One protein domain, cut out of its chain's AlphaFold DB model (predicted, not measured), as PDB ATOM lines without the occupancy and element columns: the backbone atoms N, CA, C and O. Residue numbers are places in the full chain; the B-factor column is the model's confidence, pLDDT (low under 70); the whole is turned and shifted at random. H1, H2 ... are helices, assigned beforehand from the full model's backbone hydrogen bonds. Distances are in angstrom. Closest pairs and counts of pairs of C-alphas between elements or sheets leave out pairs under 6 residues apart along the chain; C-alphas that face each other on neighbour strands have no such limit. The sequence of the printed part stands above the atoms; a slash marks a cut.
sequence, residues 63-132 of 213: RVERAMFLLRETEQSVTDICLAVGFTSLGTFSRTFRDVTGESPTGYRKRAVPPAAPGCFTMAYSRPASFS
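AT A GLANCE: This is residues 63 to 132 of the 213 residues of the protein "AraC-like DNA-binding protein" of Micromonospora polyrhachis (UniProt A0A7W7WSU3). The longest helix, H3, stands with H2 and H4 around H1, which runs through the middle, in a small cluster of helices mostly crossed rather than side by side. H5 is set off at one end, near H1 alone, and residues 126 to 132 make a tail after it. The 70 printed residues hold five named helices, H1 to H5 in chain order, and no named strand: the class is all helix. The whole is compact and rounded, with a radius of gyration of the C-alphas of 11.3 A and spans of 32 by 28 by 20 A.

IN THESE COORDINATES: H3, residues 90 to 101, is 15.7 A long and begins at C-alpha 90, (1.437, -30.427, -4.326). H1, residues 63 to 73, is 15.4 A long and begins at C-alpha 63, (13.395, -26.028, -1.753). H2 spans residues 78 to 84, 9.8 A, and H4 residues 105 to 111, 10.0 A. H5, residues 119 to 125, 9.9 A, ends at C-alpha 125, (15.613, -15.024, 10.354).

HOW THE PARTS SIT: With residues 96 to 100 alone, H3 only just touches H1, with 3 pairs of C-alphas within 8 A, about perpendicular at 89 degrees; the closest C-alphas, of Val 64 and Phe 97, are 5.8 A apart. H1 touches H4 at a steep tilt of 40 degrees, the same way, closest at the C-alphas of Leu 71 and Arg 109, 5.5 A. H1 touches H2 at a steep tilt of 56 degrees, opposite ways, closest at the C-alphas of Ala 67 and Ile 81, 6.2 A. H5 is close to H1 but not clearly touching, and apart from H3. In H1, H2, H3, H4 and H5 every O i to N i+4 pair is within hydrogen-bond range.

THE WHOLE: The two farthest C-alphas, of Thr 88 and Ala 116, are 32.6 A apart. The printed part has no cut and no long link. Residues 112 to 132 have pLDDT under 70.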
ATOM      1  N   ARG A  63      14.607 -26.311  -0.970       92.19
ATOM      2  CA  ARG A  63      13.395 -26.028  -1.753       92.19
ATOM      3  C   ARG A  63      12.287 -25.418  -0.896       92.19
ATOM      4  O   ARG A  63      11.637 -24.476  -1.338       92.19
ATOM      5  N   VAL A  64      12.098 -25.908   0.332       90.19
ATOM      6  CA  VAL A  64      11.141 -25.314   1.280       90.19
ATOM      7  C   VAL A  64      11.570 -23.907   1.695       90.19
ATOM      8  O   VAL A  64      10.743 -23.006   1.648       90.19
ATOM      9  N   GLU A  65      12.848 -23.680   2.016       84.69
ATOM     10  CA  GLU A  65      13.377 -22.340   2.327       84.69
ATOM     11  C   GLU A  65      13.095 -21.350   1.183       84.69
ATOM     12  O   GLU A  65      12.631 -20.230   1.415       84.69
ATOM     13  N   ARG A  66      13.285 -21.779  -0.073       88.38
ATOM     14  CA  ARG A  66      12.939 -20.961  -1.240       88.38
ATOM     15  C   ARG A  66      11.433 -20.747  -1.382       88.38
ATOM     16  O   ARG A  66      11.012 -19.642  -1.716       88.38
ATOM     17  N   ALA A  67      10.623 -21.768  -1.115       91.50
ATOM     18  CA  ALA A  67       9.170 -21.652  -1.158       91.50
ATOM     19  C   ALA A  67       8.656 -20.671  -0.101       91.50
ATOM     20  O   ALA A  67       7.786 -19.865  -0.402       91.50
ATOM     21  N   MET A  68       9.226 -20.679   1.107       88.00
ATOM     22  CA  MET A  68       8.900 -19.706   2.150       88.00
ATOM     23  C   MET A  68       9.180 -18.287   1.669       88.00
ATOM     24  O   MET A  68       8.318 -17.433   1.818       88.00
ATOM     25  N   PHE A  69      10.332 -18.041   1.038       85.69
ATOM     26  CA  PHE A  69      10.628 -16.740   0.433       85.69
ATOM     27  C   PHE A  69       9.564 -16.335  -0.599       85.69
ATOM     28  O   PHE A  69       8.983 -15.263  -0.482       85.69
ATOM     29  N   LEU A  70       9.238 -17.207  -1.558       88.81
ATOM     30  CA  LEU A  70       8.230 -16.904  -2.584       88.81
ATOM     31  C   LEU A  70       6.830 -16.681  -1.996       88.81
ATOM     32  O   LEU A  70       6.089 -15.836  -2.486       88.81
ATOM     33  N   LEU A  71       6.470 -17.402  -0.932       90.25
ATOM     34  CA  LEU A  71       5.187 -17.236  -0.249       90.25
ATOM     35  C   LEU A  71       5.057 -15.877   0.453       90.25
ATOM     36  O   LEU A  71       3.923 -15.430   0.603       90.25
ATOM     37  N   ARG A  72       6.176 -15.264   0.878       84.94
ATOM     38  CA  ARG A  72       6.213 -13.935   1.519       84.94
ATOM     39  C   ARG A  72       6.268 -12.792   0.517       84.94
ATOM     40  O   ARG A  72       5.603 -11.788   0.707       84.94
ATOM     41  N   GLU A  73       7.097 -12.943  -0.510       84.12
ATOM     42  CA  GLU A  73       7.444 -11.843  -1.417       84.12
ATOM     43  C   GLU A  73       6.540 -11.778  -2.654       84.12
ATOM     44  O   GLU A  73       6.631 -10.837  -3.438       84.12
ATOM     45  N   THR A  74       5.711 -12.801  -2.892       88.31
ATOM     46  CA  THR A  74       4.908 -12.900  -4.116       88.31
ATOM     47  C   THR A  74       3.489 -13.403  -3.866       88.31
ATOM     48  O   THR A  74       3.236 -14.247  -2.999       88.31
ATOM     49  N   GLU A  75       2.584 -12.986  -4.751       87.81
ATOM     50  CA  GLU A  75       1.191 -13.449  -4.828       87.81
ATOM     51  C   GLU A  75       1.018 -14.726  -5.678       87.81
ATOM     52  O   GLU A  75      -0.101 -15.125  -5.995       87.81
ATOM     53  N   GLN A  76       2.112 -15.400  -6.064       91.69
ATOM     54  CA  GLN A  76       2.042 -16.624  -6.877       91.69
ATOM     55  C   GLN A  76       1.207 -17.704  -6.182       91.69
ATOM     56  O   GLN A  76       1.232 -17.823  -4.953       91.69
ATOM     57  N   SER A  77       0.475 -18.534  -6.928       94.38
ATOM     58  CA  SER A  77      -0.306 -19.595  -6.291       94.38
ATOM     59  C   SER A  77       0.616 -20.609  -5.598       94.38
ATOM     60  O   SER A  77       1.771 -20.805  -5.980       94.38
ATOM     61  N   VAL A  78       0.110 -21.288  -4.563       93.38
ATOM     62  CA  VAL A  78       0.874 -22.343  -3.866       93.38
ATOM     63  C   VAL A  78       1.292 -23.452  -4.845       93.38
ATOM     64  O   VAL A  78       2.370 -24.026  -4.707       93.38
ATOM     65  N   THR A  79       0.462 -23.722  -5.855       95.00
ATOM     66  CA  THR A  79       0.750 -24.676  -6.931       95.00
ATOM     67  C   THR A  79       1.915 -24.211  -7.800       95.00
ATOM     68  O   THR A  79       2.830 -24.995  -8.041       95.00
ATOM     69  N   ASP A  80       1.937 -22.942  -8.207       95.25
ATOM     70  CA  ASP A  80       3.026 -22.400  -9.030       95.25
ATOM     71  C   ASP A  80       4.347 -22.401  -8.260       95.25
ATOM     72  O   ASP A  80       5.376 -22.805  -8.794       95.25
ATOM     73  N   ILE A  81       4.313 -22.036  -6.975       95.06
ATOM     74  CA  ILE A  81       5.489 -22.075  -6.097       95.06
ATOM     75  C   ILE A  81       6.000 -23.510  -5.938       95.06
ATOM     76  O   ILE A  81       7.205 -23.740  -6.028       95.06
ATOM     77  N   CYS A  82       5.103 -24.481  -5.742       94.44
ATOM     78  CA  CYS A  82       5.450 -25.901  -5.658       94.44
ATOM     79  C   CYS A  82       6.246 -26.358  -6.893       94.44
ATOM     80  O   CYS A  82       7.295 -26.989  -6.750       94.44
ATOM     81  N   LEU A  83       5.777 -26.012  -8.094       94.69
ATOM     82  CA  LEU A  83       6.461 -26.356  -9.342       94.69
ATOM     83  C   LEU A  83       7.774 -25.572  -9.504       94.69
ATOM     84  O   LEU A  83       8.798 -26.158  -9.847       94.69
ATOM     85  N   ALA A  84       7.776 -24.275  -9.183       93.00
ATOM     86  CA  ALA A  84       8.940 -23.398  -9.314       93.00
ATOM     87  C   ALA A  84      10.116 -23.803  -8.411       93.00
ATOM     88  O   ALA A  84      11.276 -23.629  -8.781       93.00
ATOM     89  N   VAL A  85       9.840 -24.361  -7.228       92.81
ATOM     90  CA  VAL A  85      10.884 -24.880  -6.329       92.81
ATOM     91  C   VAL A  85      11.270 -26.335  -6.626       92.81
ATOM     92  O   VAL A  85      12.086 -26.905  -5.907       92.81
ATOM     93  N   GLY A  86      10.726 -26.944  -7.684       92.94
ATOM     94  CA  GLY A  86      11.146 -28.257  -8.182       92.94
ATOM     95  C   GLY A  86      10.394 -29.459  -7.606       92.94
ATOM     96  O   GLY A  86      10.856 -30.598  -7.753       92.94
ATOM     97  N   PHE A  87       9.264 -29.261  -6.921       93.44
ATOM     98  CA  PHE A  87       8.378 -30.369  -6.552       93.44
ATOM     99  C   PHE A  87       7.455 -30.721  -7.719       93.44
ATOM    100  O   PHE A  87       6.920 -29.850  -8.392       93.44
ATOM    101  N   THR A  88       7.202 -32.013  -7.914       91.56
ATOM    102  CA  THR A  88       6.308 -32.518  -8.971       91.56
ATOM    103  C   THR A  88       4.877 -32.760  -8.489       91.56
ATOM    104  O   THR A  88       4.000 -33.089  -9.281       91.56
ATOM    105  N   SER A  89       4.624 -32.632  -7.181       93.69
ATOM    106  CA  SER A  89       3.314 -32.881  -6.578       93.69
ATOM    107  C   SER A  89       3.063 -31.968  -5.385       93.69
ATOM    108  O   SER A  89       3.847 -31.942  -4.429       93.69
ATOM    109  N   LEU A  90       1.902 -31.307  -5.398       93.06
ATOM    110  CA  LEU A  90       1.437 -30.427  -4.326       93.06
ATOM    111  C   LEU A  90       1.260 -31.168  -2.992       93.06
ATOM    112  O   LEU A  90       1.494 -30.597  -1.926       93.06
ATOM    113  N   GLY A  91       0.876 -32.448  -3.036       93.00
ATOM    114  CA  GLY A  91       0.699 -33.272  -1.839       93.00
ATOM    115  C   GLY A  91       2.025 -33.548  -1.131       93.00
ATOM    116  O   GLY A  91       2.114 -33.426   0.091       93.00
ATOM    117  N   THR A  92       3.071 -33.876  -1.896       92.31
ATOM    118  CA  THR A  92       4.427 -34.060  -1.361       92.31
ATOM    119  C   THR A  92       4.983 -32.742  -0.845       92.31
ATOM    120  O   THR A  92       5.450 -32.694   0.288       92.31
ATOM    121  N   PHE A  93       4.843 -31.666  -1.622       95.06
ATOM    122  CA  PHE A  93       5.258 -30.329  -1.209       95.06
ATOM    123  C   PHE A  93       4.611 -29.905   0.110       95.06
ATOM    124  O   PHE A  93       5.312 -29.530   1.038       95.06
ATOM    125  N   SER A  94       3.288 -30.027   0.236       93.75
ATOM    126  CA  SER A  94       2.564 -29.581   1.433       93.75
ATOM    127  C   SER A  94       2.943 -30.372   2.688       93.75
ATOM    128  O   SER A  94       3.009 -29.792   3.771       93.75
ATOM    129  N   ARG A  95       3.207 -31.682   2.557       92.38
ATOM    130  CA  ARG A  95       3.723 -32.508   3.661       92.38
ATOM    131  C   ARG A  95       5.135 -32.086   4.044       92.38
ATOM    132  O   ARG A  95       5.350 -31.715   5.186       92.38
ATOM    133  N   THR A  96       6.057 -32.033   3.083       90.50
ATOM    134  CA  THR A  96       7.451 -31.639   3.333       90.50
ATOM    135  C   THR A  96       7.559 -30.216   3.882       90.50
ATOM    136  O   THR A  96       8.348 -29.968   4.786       90.50
ATOM    137  N   PHE A  97       6.741 -29.286   3.392       92.19
ATOM    138  CA  PHE A  97       6.680 -27.922   3.907       92.19
ATOM    139  C   PHE A  97       6.262 -27.913   5.376       92.19
ATOM    140  O   PHE A  97       6.904 -27.247   6.182       92.19
ATOM    141  N   ARG A  98       5.237 -28.687   5.749       90.12
ATOM    142  CA  ARG A  98       4.799 -28.811   7.144       90.12
ATOM    143  C   ARG A  98       5.828 -29.506   8.021       90.12
ATOM    144  O   ARG A  98       6.070 -29.045   9.127       90.12
ATOM    145  N   ASP A  99       6.464 -30.558   7.521       85.69
ATOM    146  CA  ASP A  99       7.514 -31.272   8.249       85.69
ATOM    147  C   ASP A  99       8.705 -30.355   8.564       85.69
ATOM    148  O   ASP A  99       9.340 -30.504   9.605       85.69
ATOM    149  N   VAL A 100       8.999 -29.398   7.675       82.00
ATOM    150  CA  VAL A 100      10.109 -28.446   7.816       82.00
ATOM    151  C   VAL A 100       9.703 -27.172   8.567       82.00
ATOM    152  O   VAL A 100      10.504 -26.639   9.324       82.00
ATOM    153  N   THR A 101       8.492 -26.650   8.397       81.56
ATOM    154  CA  THR A 101       8.096 -25.341   8.965       81.56
ATOM    155  C   THR A 101       7.154 -25.440  10.164       81.56
ATOM    156  O   THR A 101       6.973 -24.458  10.874       81.56
ATOM    157  N   GLY A 102       6.549 -26.606  10.403       85.88
ATOM    158  CA  GLY A 102       5.513 -26.817  11.417       85.88
ATOM    159  C   GLY A 102       4.092 -26.464  10.960       85.88
ATOM    160  O   GLY A 102       3.129 -26.844  11.623       85.88
ATOM    161  N   GLU A 103       3.914 -25.806   9.811       87.94
ATOM    162  CA  GLU A 103       2.600 -25.360   9.333       87.94
ATOM    163  C   GLU A 103       2.385 -25.583   7.827       87.94
ATOM    164  O   GLU A 103       3.257 -26.054   7.108       87.94
ATOM    165  N   SER A 104       1.180 -25.302   7.326       92.75
ATOM    166  CA  SER A 104       0.887 -25.430   5.887       92.75
ATOM    167  C   SER A 104       1.407 -24.230   5.081       92.75
ATOM    168  O   SER A 104       1.408 -23.129   5.626       92.75
ATOM    169  N   PRO A 105       1.715 -24.378   3.776       91.62
ATOM    170  CA  PRO A 105       2.106 -23.254   2.914       91.62
ATOM    171  C   PRO A 105       1.118 -22.075   2.945       91.62
ATOM    172  O   PRO A 105       1.513 -20.918   3.048       91.62
ATOM    173  N   THR A 106      -0.188 -22.366   2.907       90.56
ATOM    174  CA  THR A 106      -1.245 -21.346   2.972       90.56
ATOM    175  C   THR A 106      -1.295 -20.660   4.337       90.56
ATOM    176  O   THR A 106      -1.478 -19.449   4.408       90.56
ATOM    177  N   GLY A 107      -1.136 -21.427   5.423       88.00
ATOM    178  CA  GLY A 107      -1.059 -20.886   6.786       88.00
ATOM    179  C   GLY A 107       0.148 -19.969   6.956       88.00
ATOM    180  O   GLY A 107      -0.006 -18.829   7.386       88.00
ATOM    181  N   TYR A 108       1.304 -20.423   6.466       88.56
ATOM    182  CA  TYR A 108       2.541 -19.656   6.439       88.56
ATOM    183  C   TYR A 108       2.364 -18.321   5.709       88.56
ATOM    184  O   TYR A 108       2.730 -17.283   6.248       88.56
ATOM    185  N   ARG A 109       1.744 -18.318   4.519       88.44
ATOM    186  CA  ARG A 109       1.454 -17.083   3.769       88.44
ATOM    187  C   ARG A 109       0.548 -16.123   4.537       88.44
ATOM    188  O   ARG A 109       0.824 -14.936   4.567       88.44
ATOM    189  N   LYS A 110      -0.525 -16.617   5.158       85.00
ATOM    190  CA  LYS A 110      -1.460 -15.760   5.914       85.00
ATOM    191  C   LYS A 110      -0.803 -15.088   7.122       85.00
ATOM    192  O   LYS A 110      -1.221 -14.006   7.507       85.00
ATOM    193  N   ARG A 111       0.185 -15.751   7.726       79.88
ATOM    194  CA  ARG A 111       0.951 -15.249   8.874       79.88
ATOM    195  C   ARG A 111       2.132 -14.371   8.460       79.88
ATOM    196  O   ARG A 111       2.578 -13.535   9.236       79.88
ATOM    197  N   ALA A 112       2.677 -14.607   7.274       64.94
ATOM    198  CA  ALA A 112       3.825 -13.899   6.752       64.94
ATOM    199  C   ALA A 112       3.496 -12.430   6.462       64.94
ATOM    200  O   ALA A 112       3.053 -12.082   5.373       64.94
ATOM    201  N   VAL A 113       3.783 -11.559   7.421       58.34
ATOM    202  CA  VAL A 113       3.956 -10.131   7.154       58.34
ATOM    203  C   VAL A 113       5.319  -9.965   6.466       58.34
ATOM    204  O   VAL A 113       6.303 -10.503   6.989       58.34
ATOM    205  N   PRO A 114       5.423  -9.292   5.303       54.75
ATOM    206  CA  PRO A 114       6.717  -8.994   4.696       54.75
ATOM    207  C   PRO A 114       7.545  -8.178   5.697       54.75
ATOM    208  O   PRO A 114       7.114  -7.093   6.092       54.75
ATOM    209  N   PRO A 115       8.691  -8.680   6.183       53.06
ATOM    210  CA  PRO A 115       9.487  -7.924   7.138       53.06
ATOM    211  C   PRO A 115      10.081  -6.690   6.449       53.06
ATOM    212  O   PRO A 115      10.587  -6.780   5.331       53.06
ATOM    213  N   ALA A 116      10.082  -5.548   7.139       56.06
ATOM    214  CA  ALA A 116      10.731  -4.307   6.704       56.06
ATOM    215  C   ALA A 116      12.272  -4.388   6.816       56.06
ATOM    216  O   ALA A 116      12.926  -3.506   7.367       56.06
ATOM    217  N   ALA A 117      12.863  -5.486   6.339       56.44
ATOM    218  CA  ALA A 117      14.288  -5.777   6.424       56.44
ATOM    219  C   ALA A 117      14.851  -6.182   5.049       56.44
ATOM    220  O   ALA A 117      14.129  -6.754   4.227       56.44
ATOM    221  N   PRO A 118      16.151  -5.939   4.780       62.75
ATOM    222  CA  PRO A 118      16.784  -6.402   3.551       62.75
ATOM    223  C   PRO A 118      16.674  -7.927   3.403       62.75
ATOM    224  O   PRO A 118      16.810  -8.672   4.376       62.75
ATOM    225  N   GLY A 119      16.490  -8.416   2.171       56.50
ATOM    226  CA  GLY A 119      16.165  -9.825   1.906       56.50
ATOM    227  C   GLY A 119      17.156 -10.854   2.474       56.50
ATOM    228  O   GLY A 119      16.753 -11.969   2.806       56.50
ATOM    229  N   CYS A 120      18.433 -10.498   2.651       49.12
ATOM    230  CA  CYS A 120      19.428 -11.365   3.292       49.12
ATOM    231  C   CYS A 120      19.137 -11.619   4.783       49.12
ATOM    232  O   CYS A 120      19.274 -12.755   5.236       49.12
ATOM    233  N   PHE A 121      18.668 -10.608   5.519       50.47
ATOM    234  CA  PHE A 121      18.256 -10.731   6.919       50.47
ATOM    235  C   PHE A 121      16.967 -11.537   7.031       50.47
ATOM    236  O   PHE A 121      16.885 -12.484   7.809       50.47
ATOM    237  N   THR A 122      15.995 -11.255   6.165       61.84
ATOM    238  CA  THR A 122      14.747 -12.019   6.076       61.84
ATOM    239  C   THR A 122      15.007 -13.502   5.829       61.84
ATOM    240  O   THR A 122      14.411 -14.345   6.494       61.84
ATOM    241  N   MET A 123      15.914 -13.859   4.913       56.53
ATOM    242  CA  MET A 123      16.276 -15.260   4.665       56.53
ATOM    243  C   MET A 123      16.986 -15.922   5.851       56.53
ATOM    244  O   MET A 123      16.773 -17.111   6.077       56.53
ATOM    245  N   ALA A 124      17.800 -15.178   6.604       58.34
ATOM    246  CA  ALA A 124      18.453 -15.691   7.803       58.34
ATOM    247  C   ALA A 124      17.449 -15.930   8.947       58.34
ATOM    248  O   ALA A 124      17.433 -17.019   9.514       58.34
ATOM    249  N   TYR A 125      16.568 -14.965   9.235       54.06
ATOM    250  CA  TYR A 125      15.613 -15.024  10.354       54.06
ATOM    251  C   TYR A 125      14.407 -15.925  10.105       54.06
ATOM    252  O   TYR A 125      13.852 -16.504  11.030       54.06
ATOM    253  N   SER A 126      13.981 -16.053   8.849       60.78
ATOM    254  CA  SER A 126      12.862 -16.928   8.488       60.78
ATOM    255  C   SER A 126      13.287 -18.364   8.200       60.78
ATOM    256  O   SER A 126      12.473 -19.155   7.719       60.78
ATOM    257  N   ARG A 127      14.557 -18.706   8.439       60.38
ATOM    258  CA  ARG A 127      15.046 -20.059   8.222       60.38
ATOM    259  C   ARG A 127      14.332 -21.006   9.199       60.38
ATOM    260  O   ARG A 127      14.325 -20.748  10.398       60.38
ATOM    261  N   PRO A 128      13.679 -22.074   8.717       53.16
ATOM    262  CA  PRO A 128      12.883 -22.934   9.577       53.16
ATOM    263  C   PRO A 128      13.771 -23.728  10.544       53.16
ATOM    264  O   PRO A 128      14.599 -24.537  10.119       53.16
ATOM    265  N   ALA A 129      13.530 -23.547  11.844       51.88
ATOM    266  CA  ALA A 129      14.306 -24.152  12.929       51.88
ATOM    267  C   ALA A 129      14.220 -25.692  13.006       51.88
ATOM    268  O   ALA A 129      15.040 -26.374  13.621       51.88
ATOM    269  N   SER A 130      13.207 -26.303  12.395       48.62
ATOM    270  CA  SER A 130      12.723 -27.596  12.892       48.62
ATOM    271  C   SER A 130      13.561 -28.834  12.535       48.62
ATOM    272  O   SER A 130      13.305 -29.897  13.108       48.62
ATOM    273  N   PHE A 131      14.560 -28.743  11.645       39.34
ATOM    274  CA  PHE A 131      15.267 -29.946  11.171       39.34
ATOM    275  C   PHE A 131      16.750 -30.053  11.557       39.34
ATOM    276  O   PHE A 131      17.255 -31.168  11.664       39.34
ATOM    277  N   SER A 132      17.426 -28.930  11.825       40.53
ATOM    278  CA  SER A 132      18.813 -28.903  12.330       40.53
ATOM    279  C   SER A 132      18.961 -28.177  13.673       40.53
ATOM    280  O   SER A 132      20.051 -28.212  14.237       40.53
TER     281      SER A 132